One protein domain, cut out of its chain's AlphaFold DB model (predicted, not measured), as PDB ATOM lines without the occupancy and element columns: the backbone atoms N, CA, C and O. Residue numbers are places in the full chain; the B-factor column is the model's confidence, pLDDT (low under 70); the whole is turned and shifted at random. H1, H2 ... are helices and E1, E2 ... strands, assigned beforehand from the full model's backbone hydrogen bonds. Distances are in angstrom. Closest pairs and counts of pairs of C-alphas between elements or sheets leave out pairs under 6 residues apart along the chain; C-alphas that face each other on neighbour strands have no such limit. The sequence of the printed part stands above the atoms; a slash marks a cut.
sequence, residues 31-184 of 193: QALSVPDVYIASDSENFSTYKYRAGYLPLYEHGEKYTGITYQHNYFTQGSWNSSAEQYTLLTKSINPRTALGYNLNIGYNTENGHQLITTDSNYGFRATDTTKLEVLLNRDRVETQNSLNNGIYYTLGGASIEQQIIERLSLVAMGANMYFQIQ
ATOM      1  N   GLN A  31     106.720  88.361 132.690       91.88
ATOM      2  CA  GLN A  31     107.265  87.460 133.697       91.88
ATOM      3  C   GLN A  31     106.993  88.035 135.085       91.88
ATOM      4  O   GLN A  31     106.980  89.255 135.262       91.88
ATOM      5  N   ALA A  32     106.794  87.167 136.070       92.25
ATOM      6  CA  ALA A  32     106.604  87.559 137.460       92.25
ATOM      7  C   ALA A  32     107.270  86.566 138.422       92.25
ATOM      8  O   ALA A  32     107.567  85.425 138.069       92.25
ATOM      9  N   LEU A  33     107.485  87.007 139.659       92.62
ATOM     10  CA  LEU A  33     107.788  86.136 140.792       92.62
ATOM     11  C   LEU A  33     106.522  85.983 141.628       92.62
ATOM     12  O   LEU A  33     105.774  86.950 141.800       92.62
ATOM     13  N   SER A  34     106.273  84.782 142.144       86.88
ATOM     14  CA  SER A  34     105.204  84.604 143.120       86.88
ATOM     15  C   SER A  34     105.588  85.306 144.420       86.88
ATOM     16  O   SER A  34     106.763  85.378 144.785       86.88
ATOM     17  N   VAL A  35     104.588  85.786 145.155       86.81
ATOM     18  CA  VAL A  35     104.804  86.203 146.542       86.81
ATOM     19  C   VAL A  35     105.217  84.958 147.338       86.81
ATOM     20  O   VAL A  35     104.556  83.924 147.186       86.81
ATOM     21  N   PRO A  36     106.307  85.006 148.125       89.88
ATOM     22  CA  PRO A  36     106.660  83.908 149.009       89.88
ATOM     23  C   PRO A  36     105.527  83.624 149.990       89.88
ATOM     24  O   PRO A  36     104.960  84.541 150.585       89.88
ATOM     25  N   ASP A  37     105.213  82.351 150.145       92.19
ATOM     26  CA  ASP A  37     104.123  81.857 150.972       92.19
ATOM     27  C   ASP A  37     104.708  81.071 152.143       92.19
ATOM     28  O   ASP A  37     105.611  80.255 151.953       92.19
ATOM     29  N   VAL A  38     104.231  81.354 153.354       96.44
ATOM     30  CA  VAL A  38     104.687  80.702 154.584       96.44
ATOM     31  C   VAL A  38     103.473  80.169 155.321       96.44
ATOM     32  O   VAL A  38     102.550  80.919 155.635       96.44
ATOM     33  N   TYR A  39     103.500  78.877 155.630       96.81
ATOM     34  CA  TYR A  39     102.443  78.199 156.367       96.81
ATOM     35  C   TYR A  39     103.011  77.606 157.648       96.81
ATOM     36  O   TYR A  39     104.005  76.880 157.618       96.81
ATOM     37  N   ILE A  40     102.375  77.921 158.771       97.00
ATOM     38  CA  ILE A  40     102.736  77.392 160.082       97.00
ATOM     39  C   ILE A  40     101.461  76.879 160.730       97.00
ATOM     40  O   ILE A  40     100.490  77.626 160.862       97.00
ATOM     41  N   ALA A  41     101.470  75.617 161.137       96.88
ATOM     42  CA  ALA A  41     100.352  74.994 161.825       96.88
ATOM     43  C   ALA A  41     100.841  74.048 162.915       96.88
ATOM     44  O   ALA A  41     101.944  73.510 162.834       96.88
ATOM     45  N   SER A  42      99.995  73.845 163.918       96.00
ATOM     46  CA  SER A  42     100.198  72.869 164.982       96.00
ATOM     47  C   SER A  42      98.861  72.276 165.413       96.00
ATOM     48  O   SER A  42      97.861  72.998 165.422       96.00
ATOM     49  N   ASP A  43      98.846  71.013 165.823       93.56
ATOM     50  CA  ASP A  43      97.657  70.344 166.355       93.56
ATOM     51  C   ASP A  43      97.757  70.025 167.860       93.56
ATOM     52  O   ASP A  43      98.735  70.352 168.538       93.56
ATOM     53  N   SER A  44      96.712  69.398 168.409       93.44
ATOM     54  CA  SER A  44      96.656  68.988 169.819       93.44
ATOM     55  C   SER A  44      97.596  67.831 170.176       93.44
ATOM     56  O   SER A  44      97.787  67.552 171.358       93.44
ATOM     57  N   GLU A  45      98.172  67.151 169.185       91.62
ATOM     58  CA  GLU A  45      99.119  66.044 169.358       91.62
ATOM     59  C   GLU A  45     100.582  66.525 169.314       91.62
ATOM     60  O   GLU A  45     101.512  65.712 169.324       91.62
ATOM     61  N   ASN A  46     100.792  67.850 169.328       94.19
ATOM     62  CA  ASN A  46     102.079  68.527 169.164       94.19
ATOM     63  C   ASN A  46     102.763  68.215 167.825       94.19
ATOM     64  O   ASN A  46     103.992  68.289 167.735       94.19
ATOM     65  N   PHE A  47     101.990  67.858 166.797       97.44
ATOM     66  CA  PHE A  47     102.491  67.830 165.434       97.44
ATOM     67  C   PHE A  47     102.498  69.261 164.900       97.44
ATOM     68  O   PHE A  47     101.465  69.928 164.882       97.44
ATOM     69  N   SER A  48     103.666  69.730 164.472       97.88
ATOM     70  CA  SER A  48     103.850  71.056 163.885       97.88
ATOM     71  C   SER A  48     104.368  70.942 162.464       97.88
ATOM     72  O   SER A  48     105.198  70.090 162.148       97.88
ATOM     73  N   THR A  49     103.888  71.842 161.618       97.94
ATOM     74  CA  THR A  49     104.231  71.938 160.204       97.94
ATOM     75  C   THR A  49     104.690  73.351 159.894       97.94
ATOM     76  O   THR A  49     104.003  74.316 160.223       97.94
ATOM     77  N   TYR A  50     105.827  73.458 159.217       98.00
ATOM     78  CA  TYR A  50     106.396  74.703 158.721       98.00
ATOM     79  C   TYR A  50     106.650  74.538 157.230       98.00
ATOM     80  O   TYR A  50     107.409  73.662 156.828       98.00
ATOM     81  N   LYS A  51     106.025  75.363 156.398       98.19
ATOM     82  CA  LYS A  51     106.218  75.325 154.948       98.19
ATOM     83  C   LYS A  51     106.619  76.694 154.459       98.19
ATOM     84  O   LYS A  51     106.062  77.696 154.908       98.19
ATOM     85  N   TYR A  52     107.541  76.728 153.512       97.69
ATOM     86  CA  TYR A  52     107.809  77.922 152.730       97.69
ATOM     87  C   TYR A  52     107.779  77.572 151.250       97.69
ATOM     88  O   TYR A  52     108.288  76.532 150.836       97.69
ATOM     89  N   ARG A  53     107.176  78.445 150.448       97.69
ATOM     90  CA  ARG A  53     107.024  78.266 149.007       97.69
ATOM     91  C   ARG A  53     107.369  79.549 148.276       97.69
ATOM     92  O   ARG A  53     106.976  80.637 148.686       97.69
ATOM     93  N   ALA A  54     108.061  79.413 147.157       97.25
ATOM     94  CA  ALA A  54     108.335  80.502 146.230       97.25
ATOM     95  C   ALA A  54     108.232  79.991 144.792       97.25
ATOM     96  O   ALA A  54     108.332  78.791 144.533       97.25
ATOM     97  N   GLY A  55     108.028  80.895 143.843       96.62
ATOM     98  CA  GLY A  55     107.784  80.514 142.462       96.62
ATOM     99  C   GLY A  55     108.148  81.580 141.450       96.62
ATOM    100  O   GLY A  55     108.278  82.766 141.751       96.62
ATOM    101  N   TYR A  56     108.294  81.115 140.219       97.19
ATOM    102  CA  TYR A  56     108.612  81.906 139.046       97.19
ATOM    103  C   TYR A  56     107.549  81.664 137.975       97.19
ATOM    104  O   TYR A  56     107.223  80.521 137.653       97.19
ATOM    105  N   LEU A  57     106.995  82.752 137.442       96.94
ATOM    106  CA  LEU A  57     105.872  82.771 136.508       96.94
ATOM    107  C   LEU A  57     106.346  83.368 135.173       96.94
ATOM    108  O   LEU A  57     106.178  84.568 134.949       96.94
ATOM    109  N   PRO A  58     106.980  82.575 134.290       94.88
ATOM    110  CA  PRO A  58     107.484  83.060 133.008       94.88
ATOM    111  C   PRO A  58     106.371  83.464 132.039       94.88
ATOM    112  O   PRO A  58     106.618  84.280 131.158       94.88
ATOM    113  N   LEU A  59     105.167  82.896 132.189       95.81
ATOM    114  CA  LEU A  59     104.003  83.203 131.361       95.81
ATOM    115  C   LEU A  59     102.919  83.826 132.241       95.81
ATOM    116  O   LEU A  59     101.971  83.152 132.637       95.81
ATOM    117  N   TYR A  60     103.081  85.091 132.614       94.75
ATOM    118  CA  TYR A  60     102.140  85.807 133.470       94.75
ATOM    119  C   TYR A  60     101.341  86.835 132.668       94.75
ATOM    120  O   TYR A  60     101.910  87.661 131.957       94.75
ATOM    121  N   GLU A  61     100.019  86.845 132.824       93.88
ATOM    122  CA  GLU A  61      99.169  87.912 132.283       93.88
ATOM    123  C   GLU A  61      98.545  88.735 133.416       93.88
ATOM    124  O   GLU A  61      98.690  89.960 133.450       93.88
ATOM    125  N   HIS A  62      97.886  88.059 134.362       91.56
ATOM    126  CA  HIS A  62      97.299  88.621 135.585       91.56
ATOM    127  C   HIS A  62      97.014  87.502 136.611       91.56
ATOM    128  O   HIS A  62      97.171  86.325 136.308       91.56
ATOM    129  N   GLY A  63      96.527  87.825 137.819       91.00
ATOM    130  CA  GLY A  63      96.324  86.853 138.921       91.00
ATOM    131  C   GLY A  63      95.332  85.699 138.668       91.00
ATOM    132  O   GLY A  63      95.238  84.764 139.461       91.00
ATOM    133  N   GLU A  64      94.622  85.731 137.543       94.75
ATOM    134  CA  GLU A  64      93.688  84.682 137.115       94.75
ATOM    135  C   GLU A  64      94.144  83.984 135.823       94.75
ATOM    136  O   GLU A  64      93.467  83.072 135.359       94.75
ATOM    137  N   LYS A  65      95.283  84.387 135.241       96.50
ATOM    138  CA  LYS A  65      95.834  83.798 134.021       96.50
ATOM    139  C   LYS A  65      97.361  83.818 134.033       96.50
ATOM    140  O   LYS A  65      97.981  84.870 133.844       96.50
ATOM    141  N   TYR A  66      97.959  82.661 134.294       96.56
ATOM    142  CA  TYR A  66      99.410  82.499 134.330       96.56
ATOM    143  C   TYR A  66      99.837  81.031 134.228       96.56
ATOM    144  O   TYR A  66      99.059  80.118 134.492       96.56
ATOM    145  N   THR A  67     101.106  80.806 133.901       98.00
ATOM    146  CA  THR A  67     101.801  79.524 134.059       98.00
ATOM    147  C   THR A  67     103.160  79.752 134.703       98.00
ATOM    148  O   THR A  67     103.867  80.708 134.369       98.00
ATOM    149  N   GLY A  68     103.542  78.858 135.607       97.50
ATOM    150  CA  GLY A  68     104.868  78.873 136.189       97.50
ATOM    151  C   GLY A  68     105.204  77.653 137.013       97.50
ATOM    152  O   GLY A  68     104.538  76.624 136.940       97.50
ATOM    153  N   ILE A  69     106.287  77.788 137.764       98.19
ATOM    154  CA  ILE A  69     106.834  76.741 138.611       98.19
ATOM    155  C   ILE A  69     106.992  77.257 140.035       98.19
ATOM    156  O   ILE A  69     107.387  78.405 140.241       98.19
ATOM    157  N   THR A  70     106.714  76.413 141.023       98.12
ATOM    158  CA  THR A  70     107.029  76.698 142.426       98.12
ATOM    159  C   THR A  70     107.912  75.618 143.016       98.12
ATOM    160  O   THR A  70     107.804  74.442 142.666       98.12
ATOM    161  N   TYR A  71     108.736  76.035 143.963       98.19
ATOM    162  CA  TYR A  71     109.445  75.175 144.889       98.19
ATOM    163  C   TYR A  71     108.892  75.418 146.292       98.19
ATOM    164  O   TYR A  71     108.651  76.565 146.678       98.19
ATOM    165  N   GLN A  72     108.670  74.340 147.033       98.56
ATOM    166  CA  GLN A  72     108.208  74.364 148.407       98.56
ATOM    167  C   GLN A  72     109.010  73.366 149.232       98.56
ATOM    168  O   GLN A  72     109.204  72.230 148.807       98.56
ATOM    169  N   HIS A  73     109.400  73.789 150.423       98.38
ATOM    170  CA  HIS A  73     109.999  72.928 151.431       98.38
ATOM    171  C   HIS A  73     109.069  72.856 152.635       98.38
ATOM    172  O   HIS A  73     108.553  73.884 153.091       98.38
ATOM    173  N   ASN A  74     108.887  71.648 153.154       98.00
ATOM    174  CA  ASN A  74     108.097  71.379 154.344       98.00
ATOM    175  C   ASN A  74     109.010  70.822 155.427       98.00
ATOM    176  O   ASN A  74     109.815  69.937 155.159       98.00
ATOM    177  N   TYR A  75     108.823  71.280 156.654       98.12
ATOM    178  CA  TYR A  75     109.466  70.740 157.836       98.12
ATOM    179  C   TYR A  75     108.398  70.364 158.859       98.12
ATOM    180  O   TYR A  75     107.525  71.172 159.189       98.12
ATOM    181  N   PHE A  76     108.469  69.130 159.342       97.88
ATOM    182  CA  PHE A  76     107.503  68.533 160.254       97.88
ATOM    183  C   PHE A  76     108.186  68.161 161.564       97.88
ATOM    184  O   PHE A  76     109.313  67.665 161.556       97.88
ATOM    185  N   THR A  77     107.502  68.349 162.691       97.94
ATOM    186  CA  THR A  77     108.013  67.954 164.013       97.94
ATOM    187  C   THR A  77     106.910  67.379 164.886       97.94
ATOM    188  O   THR A  77     105.813  67.925 164.892       97.94
ATOM    189  N   GLN A  78     107.213  66.347 165.678       97.50
ATOM    190  CA  GLN A  78     106.326  65.822 166.721       97.50
ATOM    191  C   GLN A  78     107.160  65.172 167.835       97.50
ATOM    192  O   GLN A  78     107.828  64.160 167.623       97.50
ATOM    193  N   GLY A  79     107.164  65.760 169.035       94.25
ATOM    194  CA  GLY A  79     108.042  65.307 170.121       94.25
ATOM    195  C   GLY A  79     109.526  65.363 169.726       94.25
ATOM    196  O   GLY A  79     110.042  66.432 169.414       94.25
ATOM    197  N   SER A  80     110.218  64.219 169.743       95.19
ATOM    198  CA  SER A  80     111.612  64.088 169.280       95.19
ATOM    199  C   SER A  80     111.749  63.747 167.788       95.19
ATOM    200  O   SER A  80     112.868  63.720 167.274       95.19
ATOM    201  N   TRP A  81     110.643  63.471 167.093       97.00
ATOM    202  CA  TRP A  81     110.635  63.149 165.667       97.00
ATOM    203  C   TRP A  81     110.602  64.423 164.816       97.00
ATOM    204  O   TRP A  81     109.949  65.410 165.167       97.00
ATOM    205  N   ASN A  82     111.297  64.383 163.682       97.06
ATOM    206  CA  ASN A  82     111.240  65.401 162.643       97.06
ATOM    207  C   ASN A  82     111.364  64.761 161.255       97.06
ATOM    208  O   ASN A  82     111.877  63.648 161.130       97.06
ATOM    209  N   SER A  83     110.882  65.467 160.233       97.38
ATOM    210  CA  SER A  83     111.026  65.082 158.827       97.38
ATOM    211  C   SER A  83     110.954  66.307 157.914       97.38
ATOM    212  O   SER A  83     110.498  67.375 158.333       97.38
ATOM    213  N   SER A  84     111.413  66.163 156.672       97.62
ATOM    214  CA  SER A  84     111.430  67.240 155.682       97.62
ATOM    215  C   SER A  84     111.040  66.757 154.290       97.62
ATOM    216  O   SER A  84     111.646  65.800 153.792       97.62
ATOM    217  N   ALA A  85     110.136  67.497 153.644       97.88
ATOM    218  CA  ALA A  85     109.702  67.232 152.278       97.88
ATOM    219  C   ALA A  85     110.137  68.339 151.323       97.88
ATOM    220  O   ALA A  85     110.133  69.517 151.677       97.88
ATOM    221  N   GLU A  86     110.374  67.956 150.074       98.25
ATOM    222  CA  GLU A  86     110.577  68.881 148.961       98.25
ATOM    223  C   GLU A  86     109.453  68.717 147.945       98.25
ATOM    224  O   GLU A  86     109.057  67.591 147.633       98.25
ATOM    225  N   GLN A  87     108.957  69.825 147.396       98.38
ATOM    226  CA  GLN A  87     107.941  69.813 146.355       98.38
ATOM    227  C   GLN A  87     108.239  70.801 145.231       98.38
ATOM    228  O   GLN A  87     108.375  72.004 145.440       98.38
ATOM    229  N   TYR A  88     108.227  70.284 144.005       98.44
ATOM    230  CA  TYR A  88     108.304  71.064 142.773       98.44
ATOM    231  C   TYR A  88     106.957  71.002 142.075       98.44
ATOM    232  O   TYR A  88     106.445  69.911 141.858       98.44
ATOM    233  N   THR A  89     106.362  72.144 141.739       98.50
ATOM    234  CA  THR A  89     105.015  72.190 141.147       98.50
ATOM    235  C   THR A  89     105.034  72.962 139.844       98.50
ATOM    236  O   THR A  89     105.521  74.088 139.813       98.50
ATOM    237  N   LEU A  90     104.478  72.375 138.787       98.44
ATOM    238  CA  LEU A  90     104.021  73.109 137.613       98.44
ATOM    239  C   LEU A  90     102.597  73.581 137.898       98.44
ATOM    240  O   LEU A  90     101.722  72.762 138.183       98.44
ATOM    241  N   LEU A  91     102.371  74.886 137.807       97.38
ATOM    242  CA  LEU A  91     101.062  75.486 138.006       97.38
ATOM    243  C   LEU A  91     100.638  76.271 136.772       97.38
ATOM    244  O   LEU A  91     101.411  77.051 136.215       97.38
ATOM    245  N   THR A  92      99.398  76.071 136.349       98.25
ATOM    246  CA  THR A  92      98.777  76.838 135.275       98.25
ATOM    247  C   THR A  92      97.330  77.147 135.622       98.25
ATOM    248  O   THR A  92      96.577  76.297 136.097       98.25
ATOM    249  N   LYS A  93      96.948  78.403 135.424       97.75
ATOM    250  CA  LYS A  93      95.638  78.934 135.775       97.75
ATOM    251  C   LYS A  93      95.126  79.761 134.612       97.75
ATOM    252  O   LYS A  93      95.872  80.555 134.043       97.75
ATOM    253  N   SER A  94      93.854  79.594 134.286       98.06
ATOM    254  CA  SER A  94      93.141  80.451 133.344       98.06
ATOM    255  C   SER A  94      91.671  80.482 133.733       98.06
ATOM    256  O   SER A  94      90.896  79.627 133.305       98.06
ATOM    257  N   ILE A  95      91.296  81.472 134.540       98.06
ATOM    258  CA  ILE A  95      89.946  81.690 135.058       98.06
ATOM    259  C   ILE A  95      89.390  82.994 134.489       98.06
ATOM    260  O   ILE A  95      90.031  84.044 134.525       98.06
ATOM    261  N   ASN A  96      88.161  82.946 133.980       96.44
ATOM    262  CA  ASN A  96      87.423  84.133 133.584       96.44
ATOM    263  C   ASN A  96      86.811  84.795 134.833       96.44
ATOM    264  O   ASN A  96      85.830  84.273 135.374       96.44
ATOM    265  N   PRO A  97      87.290  85.982 135.254       93.12
ATOM    266  CA  PRO A  97      86.890  86.598 136.519       93.12
ATOM    267  C   PRO A  97      85.418  87.029 136.564       93.12
ATOM    268  O   PRO A  97      84.875  87.231 137.643       93.12
ATOM    269  N   ARG A  98      84.739  87.164 135.415       92.69
ATOM    270  CA  ARG A  98      83.307  87.518 135.372       92.69
ATOM    271  C   ARG A  98      82.394  86.322 135.604       92.69
ATOM    272  O   ARG A  98      81.238  86.502 135.966       92.69
ATOM    273  N   THR A  99      82.883  85.117 135.323       92.62
ATOM    274  CA  THR A  99      82.070  83.892 135.377       92.62
ATOM    275  C   THR A  99      82.567  82.878 136.397       92.62
ATOM    276  O   THR A  99      81.827  81.946 136.687       92.62
ATOM    277  N   ALA A 100      83.787  83.064 136.918       93.00
ATOM    278  CA  ALA A 100      84.529  82.110 137.743       93.00
ATOM    279  C   ALA A 100      84.782  80.746 137.068       93.00
ATOM    280  O   ALA A 100      85.125  79.781 137.735       93.00
ATOM    281  N   LEU A 101      84.635  80.660 135.740       97.19
ATOM    282  CA  LEU A 101      84.868  79.440 134.964       97.19
ATOM    283  C   LEU A 101      86.261  79.436 134.342       97.19
ATOM    284  O   LEU A 101      86.808  80.492 134.016       97.19
ATOM    285  N   GLY A 102      86.798  78.244 134.112       98.31
ATOM    286  CA  GLY A 102      88.147  78.017 133.619       98.31
ATOM    287  C   GLY A 102      88.815  76.870 134.369       98.31
ATOM    288  O   GLY A 102      88.126  76.042 134.957       98.31
ATOM    289  N   TYR A 103      90.144  76.812 134.350       98.38
ATOM    290  CA  TYR A 103      90.900  75.799 135.091       98.38
ATOM    291  C   TYR A 103      91.914  76.407 136.057       98.38
ATOM    292  O   TYR A 103      92.478  77.481 135.823       98.38
ATOM    293  N   ASN A 104      92.196  75.634 137.097       98.12
ATOM    294  CA  ASN A 104      93.406  75.708 137.893       98.12
ATOM    295  C   ASN A 104      94.022  74.303 137.907       98.12
ATOM    296  O   ASN A 104      93.361  73.353 138.311       98.12
ATOM    297  N   LEU A 105      95.247  74.159 137.413       98.38
ATOM    298  CA  LEU A 105      95.958  72.889 137.327       98.38
ATOM    299  C   LEU A 105      97.292  73.038 138.054       98.38
ATOM    300  O   LEU A 105      98.173  73.761 137.589       98.38
ATOM    301  N   ASN A 106      97.442  72.327 139.169       98.19
ATOM    302  CA  ASN A 106      98.701  72.217 139.902       98.19
ATOM    303  C   ASN A 106      99.140  70.761 139.864       98.19
ATOM    304  O   ASN A 106      98.408  69.888 140.331       98.19
ATOM    305  N   ILE A 107     100.316  70.486 139.309       98.62
ATOM    306  CA  ILE A 107     100.907  69.146 139.282       98.62
ATOM    307  C   ILE A 107     102.252  69.227 139.983       98.62
ATOM    308  O   ILE A 107     103.156  69.929 139.524       98.62
ATOM    309  N   GLY A 108     102.363  68.525 141.103       98.44
ATOM    310  CA  GLY A 108     103.543  68.519 141.947       98.44
ATOM    311  C   GLY A 108     104.281  67.190 141.926       98.44
ATOM    312  O   GLY A 108     103.697  66.128 141.723       98.44
ATOM    313  N   TYR A 109     105.583  67.255 142.167       98.38
ATOM    314  CA  TYR A 109     106.422  66.122 142.520       98.38
ATOM    315  C   TYR A 109     106.952  66.355 143.931       98.38
ATOM    316  O   TYR A 109     107.682  67.320 144.158       98.38
ATOM    317  N   ASN A 110     106.535  65.501 144.866       98.12
ATOM    318  CA  ASN A 110     106.805  65.613 146.292       98.12
ATOM    319  C   ASN A 110     107.682  64.448 146.774       98.12
ATOM    320  O   ASN A 110     107.329  63.282 146.583       98.12
ATOM    321  N   THR A 111     108.797  64.751 147.433       97.06
ATOM    322  CA  THR A 111     109.680  63.755 148.052       97.06
ATOM    323  C   THR A 111     109.687  63.917 149.561       97.06
ATOM    324  O   THR A 111     109.984  65.005 150.038       97.06
ATOM    325  N   GLU A 112     109.410  62.840 150.293       95.25
ATOM    326  CA  GLU A 112     109.340  62.819 151.761       95.25
ATOM    327  C   GLU A 112     109.790  61.447 152.261       95.25
ATOM    328  O   GLU A 112     109.219  60.434 151.856       95.25
ATOM    329  N   ASN A 113     110.804  61.400 153.128       88.69
ATOM    330  CA  ASN A 113     111.290  60.165 153.759       88.69
ATOM    331  C   ASN A 113     111.500  58.981 152.776       88.69
ATOM    332  O   ASN A 113     111.071  57.851 153.011       88.69
ATOM    333  N   GLY A 114     112.099  59.255 151.610       88.00
ATOM    334  CA  GLY A 114     112.338  58.266 150.546       88.00
ATOM    335  C   GLY A 114     111.121  57.923 149.674       88.00
ATOM    336  O   GLY A 114     111.267  57.248 148.655       88.00
ATOM    337  N   HIS A 115     109.926  58.414 150.008       93.75
ATOM    338  CA  HIS A 115     108.714  58.257 149.203       93.75
ATOM    339  C   HIS A 115     108.572  59.387 148.186       93.75
ATOM    340  O   HIS A 115     108.792  60.555 148.501       93.75
ATOM    341  N   GLN A 116     108.130  59.052 146.977       95.94
ATOM    342  CA  GLN A 116     107.963  59.991 145.861       95.94
ATOM    343  C   GLN A 116     106.505  60.021 145.405       95.94
ATOM    344  O   GLN A 116     105.993  59.017 144.913       95.94
ATOM    345  N   LEU A 117     105.832  61.158 145.520       97.12
ATOM    346  CA  LEU A 117     104.416  61.283 145.201       97.12
ATOM    347  C   LEU A 117     104.198  62.339 144.121       97.12
ATOM    348  O   LEU A 117     104.653  63.473 144.251       97.12
ATOM    349  N   ILE A 118     103.445  61.979 143.080       98.00
ATOM    350  CA  ILE A 118     102.834  62.978 142.203       98.00
ATOM    351  C   ILE A 118     101.609  63.535 142.919       98.00
ATOM    352  O   ILE A 118     100.659  62.793 143.184       98.00
ATOM    353  N   THR A 119     101.652  64.824 143.231       98.31
ATOM    354  CA  THR A 119     100.564  65.554 143.878       98.31
ATOM    355  C   THR A 119      99.786  66.357 142.852       98.31
ATOM    356  O   THR A 119     100.284  66.697 141.774       98.31
ATOM    357  N   THR A 120      98.531  66.648 143.161       98.44
ATOM    358  CA  THR A 120      97.763  67.597 142.364       98.44
ATOM    359  C   THR A 120      96.741  68.317 143.214       98.44
ATOM    360  O   THR A 120      96.192  67.736 144.141       98.44
ATOM    361  N   ASP A 121      96.489  69.576 142.887       97.81
ATOM    362  CA  ASP A 121      95.362  70.338 143.407       97.81
ATOM    363  C   ASP A 121      94.735  71.085 142.237       97.81
ATOM    364  O   ASP A 121      95.219  72.141 141.827       97.81
ATOM    365  N   SER A 122      93.750  70.458 141.603       98.31
ATOM    366  CA  SER A 122      93.269  70.896 140.299       98.31
ATOM    367  C   SER A 122      91.758  70.928 140.227       98.31
ATOM    368  O   SER A 122      91.074  70.056 140.759       98.31
ATOM    369  N   ASN A 123      91.237  71.914 139.508       98.19
ATOM    370  CA  ASN A 123      89.826  72.032 139.188       98.19
ATOM    371  C   ASN A 123      89.617  72.556 137.766       98.19
ATOM    372  O   ASN A 123      90.463  73.251 137.196       98.19
ATOM    373  N   TYR A 124      88.472  72.201 137.193       98.44
ATOM    374  CA  TYR A 124      88.024  72.712 135.908       98.44
ATOM    375  C   TYR A 124      86.521  72.944 135.931       98.44
ATOM    376  O   TYR A 124      85.744  72.006 136.114       98.44
ATOM    377  N   GLY A 125      86.131  74.196 135.718       98.38
ATOM    378  CA  GLY A 125      84.752  74.640 135.624       98.38
ATOM    379  C   GLY A 125      84.423  75.127 134.219       98.38
ATOM    380  O   GLY A 125      85.155  75.932 133.636       98.38
ATOM    381  N   PHE A 126      83.289  74.700 133.676       98.19
ATOM    382  CA  PHE A 126      82.794  75.191 132.394       98.19
ATOM    383  C   PHE A 126      81.273  75.325 132.378       98.19
ATOM    384  O   PHE A 126      80.545  74.754 133.191       98.19
ATOM    385  N   ARG A 127      80.785  76.121 131.430       97.81
ATOM    386  CA  ARG A 127      79.359  76.308 131.191       97.81
ATOM    387  C   ARG A 127      78.898  75.248 130.192       97.81
ATOM    388  O   ARG A 127      79.345  75.266 129.051       97.81
ATOM    389  N   ALA A 128      78.037  74.334 130.630       97.31
ATOM    390  CA  ALA A 128      77.482  73.278 129.784       97.31
ATOM    391  C   ALA A 128      76.285  73.778 128.955       97.31
ATOM    392  O   ALA A 128      76.100  73.352 127.820       97.31
ATOM    393  N   THR A 129      75.492  74.699 129.515       96.88
ATOM    394  CA  THR A 129      74.377  75.406 128.854       96.88
ATOM    395  C   THR A 129      74.308  76.839 129.386       96.88
ATOM    396  O   THR A 129      74.969  77.148 130.371       96.88
ATOM    397  N   ASP A 130      73.469  77.716 128.833       95.56
ATOM    398  CA  ASP A 130      73.332  79.096 129.335       95.56
ATOM    399  C   ASP A 130      72.994  79.191 130.835       95.56
ATOM    400  O   ASP A 130      73.411  80.140 131.501       95.56
ATOM    401  N   THR A 131      72.324  78.175 131.386       97.00
ATOM    402  CA  THR A 131      71.891  78.113 132.790       97.00
ATOM    403  C   THR A 131      72.598  77.033 133.610       97.00
ATOM    404  O   THR A 131      72.415  76.991 134.822       97.00
ATOM    405  N   THR A 132      73.419  76.176 132.999       98.06
ATOM    406  CA  THR A 132      74.073  75.051 133.683       98.06
ATOM    407  C   THR A 132      75.590  75.198 133.668       98.06
ATOM    408  O   THR A 132      76.204  75.317 132.603       98.06
ATOM    409  N   LYS A 133      76.220  75.107 134.840       98.38
ATOM    410  CA  LYS A 133      77.677  75.003 134.990       98.38
ATOM    411  C   LYS A 133      78.044  73.656 135.591       98.38
ATOM    412  O   LYS A 133      77.304  73.116 136.411       98.38
ATOM    413  N   LEU A 134      79.195  73.146 135.188       98.56
ATOM    414  CA  LEU A 134      79.794  71.935 135.724       98.56
ATOM    415  C   LEU A 134      81.189  72.261 136.230       98.56
ATOM    416  O   LEU A 134      81.904  73.037 135.595       98.56
ATOM    417  N   GLU A 135      81.575  71.639 137.334       98.50
ATOM    418  CA  GLU A 135      82.931  71.697 137.866       98.50
ATOM    419  C   GLU A 135      83.395  70.298 138.249       98.50
ATOM    420  O   GLU A 135      82.625  69.499 138.780       98.50
ATOM    421  N   VAL A 136      84.663  70.006 137.985       98.50
ATOM    422  CA  VAL A 136      85.352  68.822 138.497       98.50
ATOM    423  C   VAL A 136      86.567  69.258 139.295       98.50
ATOM    424  O   VAL A 136      87.222  70.237 138.937       98.50
ATOM    425  N   LEU A 137      86.878  68.517 140.355       98.19
ATOM    426  CA  LEU A 137      88.066  68.713 141.175       98.19
ATOM    427  C   LEU A 137      88.801  67.391 141.385       98.19
ATOM    428  O   LEU A 137      88.189  66.325 141.496       98.19
ATOM    429  N   LEU A 138      90.123  67.479 141.453       98.56
ATOM    430  CA  LEU A 138      91.015  66.386 141.788       98.56
ATOM    431  C   LEU A 138      92.113  66.926 142.698       98.56
ATOM    432  O   LEU A 138      92.893  67.788 142.298       98.56
ATOM    433  N   ASN A 139      92.177  66.390 143.908       98.44
ATOM    434  CA  ASN A 139      93.197  66.721 144.880       98.44
ATOM    435  C   ASN A 139      93.893  65.434 145.341       98.44
ATOM    436  O   ASN A 139      93.238  64.454 145.683       98.44
ATOM    437  N   ARG A 140      95.219  65.405 145.301       98.25
ATOM    438  CA  ARG A 140      96.040  64.277 145.738       98.25
ATOM    439  C   ARG A 140      97.246  64.818 146.477       98.25
ATOM    440  O   ARG A 140      98.080  65.473 145.854       98.25
ATOM    441  N   ASP A 141      97.346  64.503 147.761       97.81
ATOM    442  CA  ASP A 141      98.438  64.968 148.614       97.81
ATOM    443  C   ASP A 141      98.707  64.003 149.781       97.81
ATOM    444  O   ASP A 141      97.977  63.029 149.990       97.81
ATOM    445  N   ARG A 142      99.790  64.236 150.526       96.44
ATOM    446  CA  ARG A 142     100.159  63.453 151.709       96.44
ATOM    447  C   ARG A 142      99.220  63.726 152.875       96.44
ATOM    448  O   ARG A 142      98.718  64.829 153.060       96.44
ATOM    449  N   VAL A 143      99.033  62.707 153.711       96.31
ATOM    450  CA  VAL A 143      98.413  62.900 155.024       96.31
ATOM    451  C   VAL A 143      99.494  63.374 155.994       96.31
ATOM    452  O   VAL A 143     100.461  62.658 156.249       96.31
ATOM    453  N   GLU A 144      99.340  64.580 156.536       95.31
ATOM    454  CA  GLU A 144     100.360  65.235 157.367       95.31
ATOM    455  C   GLU A 144     100.237  64.819 158.834       95.31
ATOM    456  O   GLU A 144      99.682  65.527 159.663       95.31
ATOM    457  N   THR A 145     100.734  63.621 159.135       95.00
ATOM    458  CA  THR A 145     100.921  63.098 160.500       95.00
ATOM    459  C   THR A 145     102.208  62.279 160.535       95.00
ATOM    460  O   THR A 145     102.577  61.694 159.513       95.00
ATOM    461  N   GLN A 146     102.871  62.155 161.692       95.06
ATOM    462  CA  GLN A 146     104.109  61.367 161.813       95.06
ATOM    463  C   GLN A 146     103.957  59.949 161.235       95.06
ATOM    464  O   GLN A 146     104.774  59.504 160.428       95.06
ATOM    465  N   ASN A 147     102.894  59.230 161.615       94.12
ATOM    466  CA  ASN A 147     102.666  57.866 161.136       94.12
ATOM    467  C   ASN A 147     102.471  57.809 159.612       94.12
ATOM    468  O   ASN A 147     102.983  56.906 158.952       94.12
ATOM    469  N   SER A 148     101.745  58.768 159.041       95.00
ATOM    470  CA  SER A 148     101.458  58.786 157.608       95.00
ATOM    471  C   SER A 148     102.676  59.158 156.770       95.00
ATOM    472  O   SER A 148     102.937  58.502 155.762       95.00
ATOM    473  N   LEU A 149     103.450  60.153 157.203       95.56
ATOM    474  CA  LEU A 149     104.661  60.601 156.512       95.56
ATOM    475  C   LEU A 149     105.732  59.502 156.504       95.56
ATOM    476  O   LEU A 149     106.306  59.211 155.455       95.56
ATOM    477  N   ASN A 150     105.911  58.793 157.625       94.88
ATOM    478  CA  ASN A 150     106.841  57.662 157.701       94.88
ATOM    479  C   ASN A 150     106.470  56.525 156.734       94.88
ATOM    480  O   ASN A 150     107.342  55.938 156.092       94.88
ATOM    481  N   ASN A 151     105.175  56.236 156.606       94.19
ATOM    482  CA  ASN A 151     104.666  55.126 155.798       94.19
ATOM    483  C   ASN A 151     104.281  55.524 154.362       94.19
ATOM    484  O   ASN A 151     103.747  54.700 153.625       94.19
ATOM    485  N   GLY A 152     104.512  56.775 153.953       94.88
ATOM    486  CA  GLY A 152     104.169  57.237 152.609       94.88
ATOM    487  C   GLY A 152     102.663  57.216 152.316       94.88
ATOM    488  O   GLY A 152     102.263  56.924 151.190       94.88
ATOM    489  N   ILE A 153     101.825  57.496 153.318       96.69
ATOM    490  CA  ILE A 153     100.366  57.534 153.165       96.69
ATOM    491  C   ILE A 153      99.947  58.850 152.506       96.69
ATOM    492  O   ILE A 153     100.357  59.942 152.908       96.69
ATOM    493  N   TYR A 154      99.090  58.739 151.498       97.31
ATOM    494  CA  TYR A 154      98.512  59.863 150.775       97.31
ATOM    495  C   TYR A 154      97.017  59.653 150.573       97.31
ATOM    496  O   TYR A 154      96.505  58.536 150.703       97.31
ATOM    497  N   TYR A 155      96.314  60.728 150.248       98.12
ATOM    498  CA  TYR A 155      94.913  60.673 149.871       98.12
ATOM    499  C   TYR A 155      94.716  61.112 148.421       98.12
ATOM    500  O   TYR A 155      95.543  61.815 147.847       98.12
ATOM    501  N   THR A 156      93.618  60.671 147.815       98.31
ATOM    502  CA  THR A 156      93.106  61.185 146.541       98.31
ATOM    503  C   THR A 156      91.629  61.500 146.714       98.31
ATOM    504  O   THR A 156      90.827  60.610 146.992       98.31
ATOM    505  N   LEU A 157      91.281  62.769 146.562       98.44
ATOM    506  CA  LEU A 157      89.935  63.309 146.573       98.44
ATOM    507  C   LEU A 157      89.537  63.657 145.138       98.44
ATOM    508  O   LEU A 157      90.142  64.523 144.512       98.44
ATOM    509  N   GLY A 158      88.507  62.996 144.624       98.50
ATOM    510  CA  GLY A 158      87.871  63.350 143.358       98.50
ATOM    511  C   GLY A 158      86.457  63.839 143.614       98.50
ATOM    512  O   GLY A 158      85.729  63.228 144.396       98.50
ATOM    513  N   GLY A 159      86.053  64.922 142.961       98.31
ATOM    514  CA  GLY A 159      84.717  65.474 143.131       98.31
ATOM    515  C   GLY A 159      84.197  66.171 141.891       98.31
ATOM    516  O   GLY A 159      84.945  66.489 140.966       98.31
ATOM    517  N   ALA A 160      82.893  66.395 141.885       98.56
ATOM    518  CA  ALA A 160      82.225  67.167 140.859       98.56
ATOM    519  C   ALA A 160      81.043  67.937 141.444       98.56
ATOM    520  O   ALA A 160      80.439  67.532 142.445       98.56
ATOM    521  N   SER A 161      80.689  69.032 140.786       98.44
ATOM    522  CA  SER A 161      79.480  69.784 141.072       98.44
ATOM    523  C   SER A 161      78.750  70.179 139.793       98.44
ATOM    524  O   SER A 161      79.326  70.279 138.707       98.44
ATOM    525  N   ILE A 162      77.446  70.378 139.944       98.38
ATOM    526  CA  ILE A 162      76.566  70.961 138.945       98.38
ATOM    527  C   ILE A 162      75.833  72.133 139.585       98.38
ATOM    528  O   ILE A 162      75.216  72.002 140.644       98.38
ATOM    529  N   GLU A 163      75.894  73.282 138.929       98.25
ATOM    530  CA  GLU A 163      75.091  74.451 139.258       98.25
ATOM    531  C   GLU A 163      74.044  74.632 138.162       98.25
ATOM    532  O   GLU A 163      74.382  74.761 136.985       98.25
ATOM    533  N   GLN A 164      72.774  74.674 138.552       98.25
ATOM    534  CA  GLN A 164      71.655  74.980 137.676       98.25
ATOM    535  C   GLN A 164      71.028  76.304 138.107       98.25
ATOM    536  O   GLN A 164      70.418  76.403 139.172       98.25
ATOM    537  N   GLN A 165      71.135  77.318 137.260       97.75
ATOM    538  CA  GLN A 165      70.417  78.573 137.414       97.75
ATOM    539  C   GLN A 165      68.926  78.331 137.160       97.75
ATOM    540  O   GLN A 165      68.539  77.812 136.110       97.75
ATOM    541  N   ILE A 166      68.097  78.686 138.140       97.62
ATOM    542  CA  ILE A 166      66.639  78.523 138.097       97.62
ATOM    543  C   ILE A 166      65.988  79.820 137.609       97.62
ATOM    544  O   ILE A 166      65.120  79.797 136.743       97.62
ATOM    545  N   ILE A 167      66.450  80.955 138.142       96.19
ATOM    546  CA  ILE A 167      66.107  82.326 137.727       96.19
ATOM    547  C   ILE A 167      67.349  83.220 137.884       96.19
ATOM    548  O   ILE A 167      68.343  82.800 138.472       96.19
ATOM    549  N   GLU A 168      67.308  84.471 137.409       92.56
ATOM    550  CA  GLU A 168      68.481  85.369 137.351       92.56
ATOM    551  C   GLU A 168      69.310  85.462 138.646       92.56
ATOM    552  O   GLU A 168      70.527  85.608 138.578       92.56
ATOM    553  N   ARG A 169      68.673  85.354 139.819       94.62
ATOM    554  CA  ARG A 169      69.319  85.507 141.136       94.62
ATOM    555  C   ARG A 169      69.247  84.261 142.024       94.62
ATOM    556  O   ARG A 169      69.502  84.364 143.221       94.62
ATOM    557  N   LEU A 170      68.871  83.108 141.470       97.19
ATOM    558  CA  LEU A 170      68.765  81.855 142.216       97.19
ATOM    559  C   LEU A 170      69.340  80.698 141.401       97.19
ATOM    560  O   LEU A 170      68.846  80.392 140.314       97.19
ATOM    561  N   SER A 171      70.316  80.017 141.990       97.38
ATOM    562  CA  SER A 171      70.879  78.775 141.472       97.38
ATOM    563  C   SER A 171      70.727  77.662 142.501       97.38
ATOM    564  O   SER A 171      70.813  77.896 143.707       97.38
ATOM    565  N   LEU A 172      70.526  76.446 142.011       98.19
ATOM    566  CA  LEU A 172      70.659  75.218 142.777       98.19
ATOM    567  C   LEU A 172      72.043  74.630 142.504       98.19
ATOM    568  O   LEU A 172      72.425  74.490 141.345       98.19
ATOM    569  N   VAL A 173      72.770  74.262 143.557       98.00
ATOM    570  CA  VAL A 173      74.066  73.585 143.444       98.00
ATOM    571  C   VAL A 173      73.946  72.197 144.053       98.00
ATOM    572  O   VAL A 173      73.508  72.056 145.194       98.00
ATOM    573  N   ALA A 174      74.354  71.181 143.301       98.50
ATOM    574  CA  ALA A 174      74.542  69.828 143.802       98.50
ATOM    575  C   ALA A 174      76.009  69.433 143.628       98.50
ATOM    576  O   ALA A 174      76.602  69.686 142.581       98.50
ATOM    577  N   MET A 175      76.601  68.819 144.652       98.19
ATOM    578  CA  MET A 175      78.001  68.402 144.638       98.19
ATOM    579  C   MET A 175      78.179  67.040 145.297       98.19
ATOM    580  O   MET A 175      77.427  66.670 146.201       98.19
ATOM    581  N   GLY A 176      79.200  66.316 144.856       98.44
ATOM    582  CA  GLY A 176      79.625  65.062 145.457       98.44
ATOM    583  C   GLY A 176      81.124  64.873 145.285       98.44
ATOM    584  O   GLY A 176      81.683  65.204 144.241       98.44
ATOM    585  N   ALA A 177      81.775  64.336 146.312       97.88
ATOM    586  CA  ALA A 177      83.189  64.009 146.277       97.88
ATOM    587  C   ALA A 177      83.455  62.712 147.041       97.88
ATOM    588  O   ALA A 177      82.702  62.354 147.947       97.88
ATOM    589  N   ASN A 178      84.524  62.016 146.668       97.94
ATOM    590  CA  ASN A 178      84.987  60.830 147.366       97.94
ATOM    591  C   ASN A 178      86.493  60.903 147.612       97.94
ATOM    592  O   ASN A 178      87.247  61.308 146.724       97.94
ATOM    593  N   MET A 179      86.909  60.497 148.811       97.56
ATOM    594  CA  MET A 179      88.292  60.521 149.268       97.56
ATOM    595  C   MET A 179      88.769  59.104 149.567       97.56
ATOM    596  O   MET A 179      88.152  58.382 150.348       97.56
ATOM    597  N   TYR A 180      89.900  58.730 148.979       95.75
ATOM    598  CA  TYR A 180      90.551  57.443 149.202       95.75
ATOM    599  C   TYR A 180      91.919  57.651 149.833       95.75
ATOM    600  O   TYR A 180      92.652  58.539 149.407       95.75
ATOM    601  N   PHE A 181      92.283  56.799 150.788       94.75
ATOM    602  CA  PHE A 181      93.610  56.771 151.400       94.75
ATOM    603  C   PHE A 181      94.403  55.579 150.874       94.75
ATOM    604  O   PHE A 181      93.864  54.481 150.725       94.75
ATOM    605  N   GLN A 182      95.676  55.800 150.567       94.00
ATOM    606  CA  GLN A 182      96.540  54.817 149.924       94.00
ATOM    607  C   GLN A 182      97.946  54.877 150.520       94.00
ATOM    608  O   GLN A 182      98.416  55.932 150.941       94.00
ATOM    609  N   ILE A 183      98.623  53.730 150.534       89.06
ATOM    610  CA  ILE A 183     100.009  53.596 150.990       89.06
ATOM    611  C   ILE A 183     100.909  53.522 149.760       89.06
ATOM    612  O   ILE A 183     100.628  52.765 148.826       89.06
ATOM    613  N   GLN A 184     101.995  54.289 149.750       83.81
ATOM    614  CA  GLN A 184     103.048  54.127 148.759       83.81
ATOM    615  C   GLN A 184     104.009  53.009 149.183       83.81
ATOM    616  O   GLN A 184     104.675  53.100 150.210       83.81
TER     617      GLN A 184
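Overview. This is residues 31 to 184 of the 193 residues of an uncharacterized protein of Polynucleobacter sp. MWH-UH21B (UniProt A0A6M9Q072). One large, twisted antiparallel sheet of ten strands makes a single open wall, with hairpin after hairpin from E2 to E8 and E9 and E10 along one edge; at the other edge E1 and E2 both lie beside E3. The short helix H1, between E8 and E9 in the chain, sits near one end of the strands, beside them and not over a face. The 154 printed residues hold ten named strands and one named helix, in the order E1 to E8, H1, E9, E10, and the class is mostly strand. The whole is elongated, spanning 58 by 37 by 26 A, and only just loose, close to compact, with a radius of gyration of the C-alphas of 18.2 A.

Along the chain. E1, residues 31 to 33, begins at C-alpha 31 (107.265, 87.460, 133.697). E2 is residues 37 to 42, and E3 is residues 47 to 62, 36.7 A long. E4, residues 65 to 78, spans 38.8 A, and E5, residues 81 to 96, spans 44.8 A from C-alpha 81 (110.635, 63.149, 165.667). E6 is residues 101 to 112, 34.0 A; E7 residues 115 to 129, 43.4 A; E8 residues 132 to 142, 33.8 A. H1 is residues 146 to 150. E9, residues 153 to 167, spans 45.0 A, and E10, residues 170 to 183, spans 43.0 A and ends at C-alpha 183 (100.009, 53.596, 150.990).

Arrangement. E1 and E2 lie on one side of E3, with N 32 to O 57 at 2.9 A and N 39 to O 51 at 2.9 A, and E4 lies on the other side, with N 50 to O 75 at 2.8 A. E3 bends by 99 degrees at residue 59, E4 by 68 degrees at residue 68 and E5 by 57 degrees at residue 90. E2 to E8 form a meander, each strand the antiparallel neighbour of the one before: N 72 and O 87 of E4 and E5 are 2.8 A apart, N 90 and O 107 of E5 and E6 2.9 A, N 108 and O 119 of E6 and E7 2.8 A, and N 124 and O 136 of E7 and E8 2.9 A. E9 is antiparallel to E8, with N 137 to O 159 at 2.9 A, and forms a hairpin with edge strand E10, with N 160 to O 176 at 2.9 A. H1 is on the sheet but only just at the sheet's level, with a height over the sheet of 3.6 A; its closest C-alphas to E4 are Gln 146 and Gln 78, 7.0 A apart. Every O i to N i+4 pair in H1 is within hydrogen-bond range. E1 and E10 are apart.

Size, cuts and confidence. The C-alphas farthest apart, those of Ser 80 and Ile 167, are 58.3 A from each other. The printed part has no cut, and its links between named elements are tight. The mean pLDDT of the printed part is 96.4, and no printed residue is under 70.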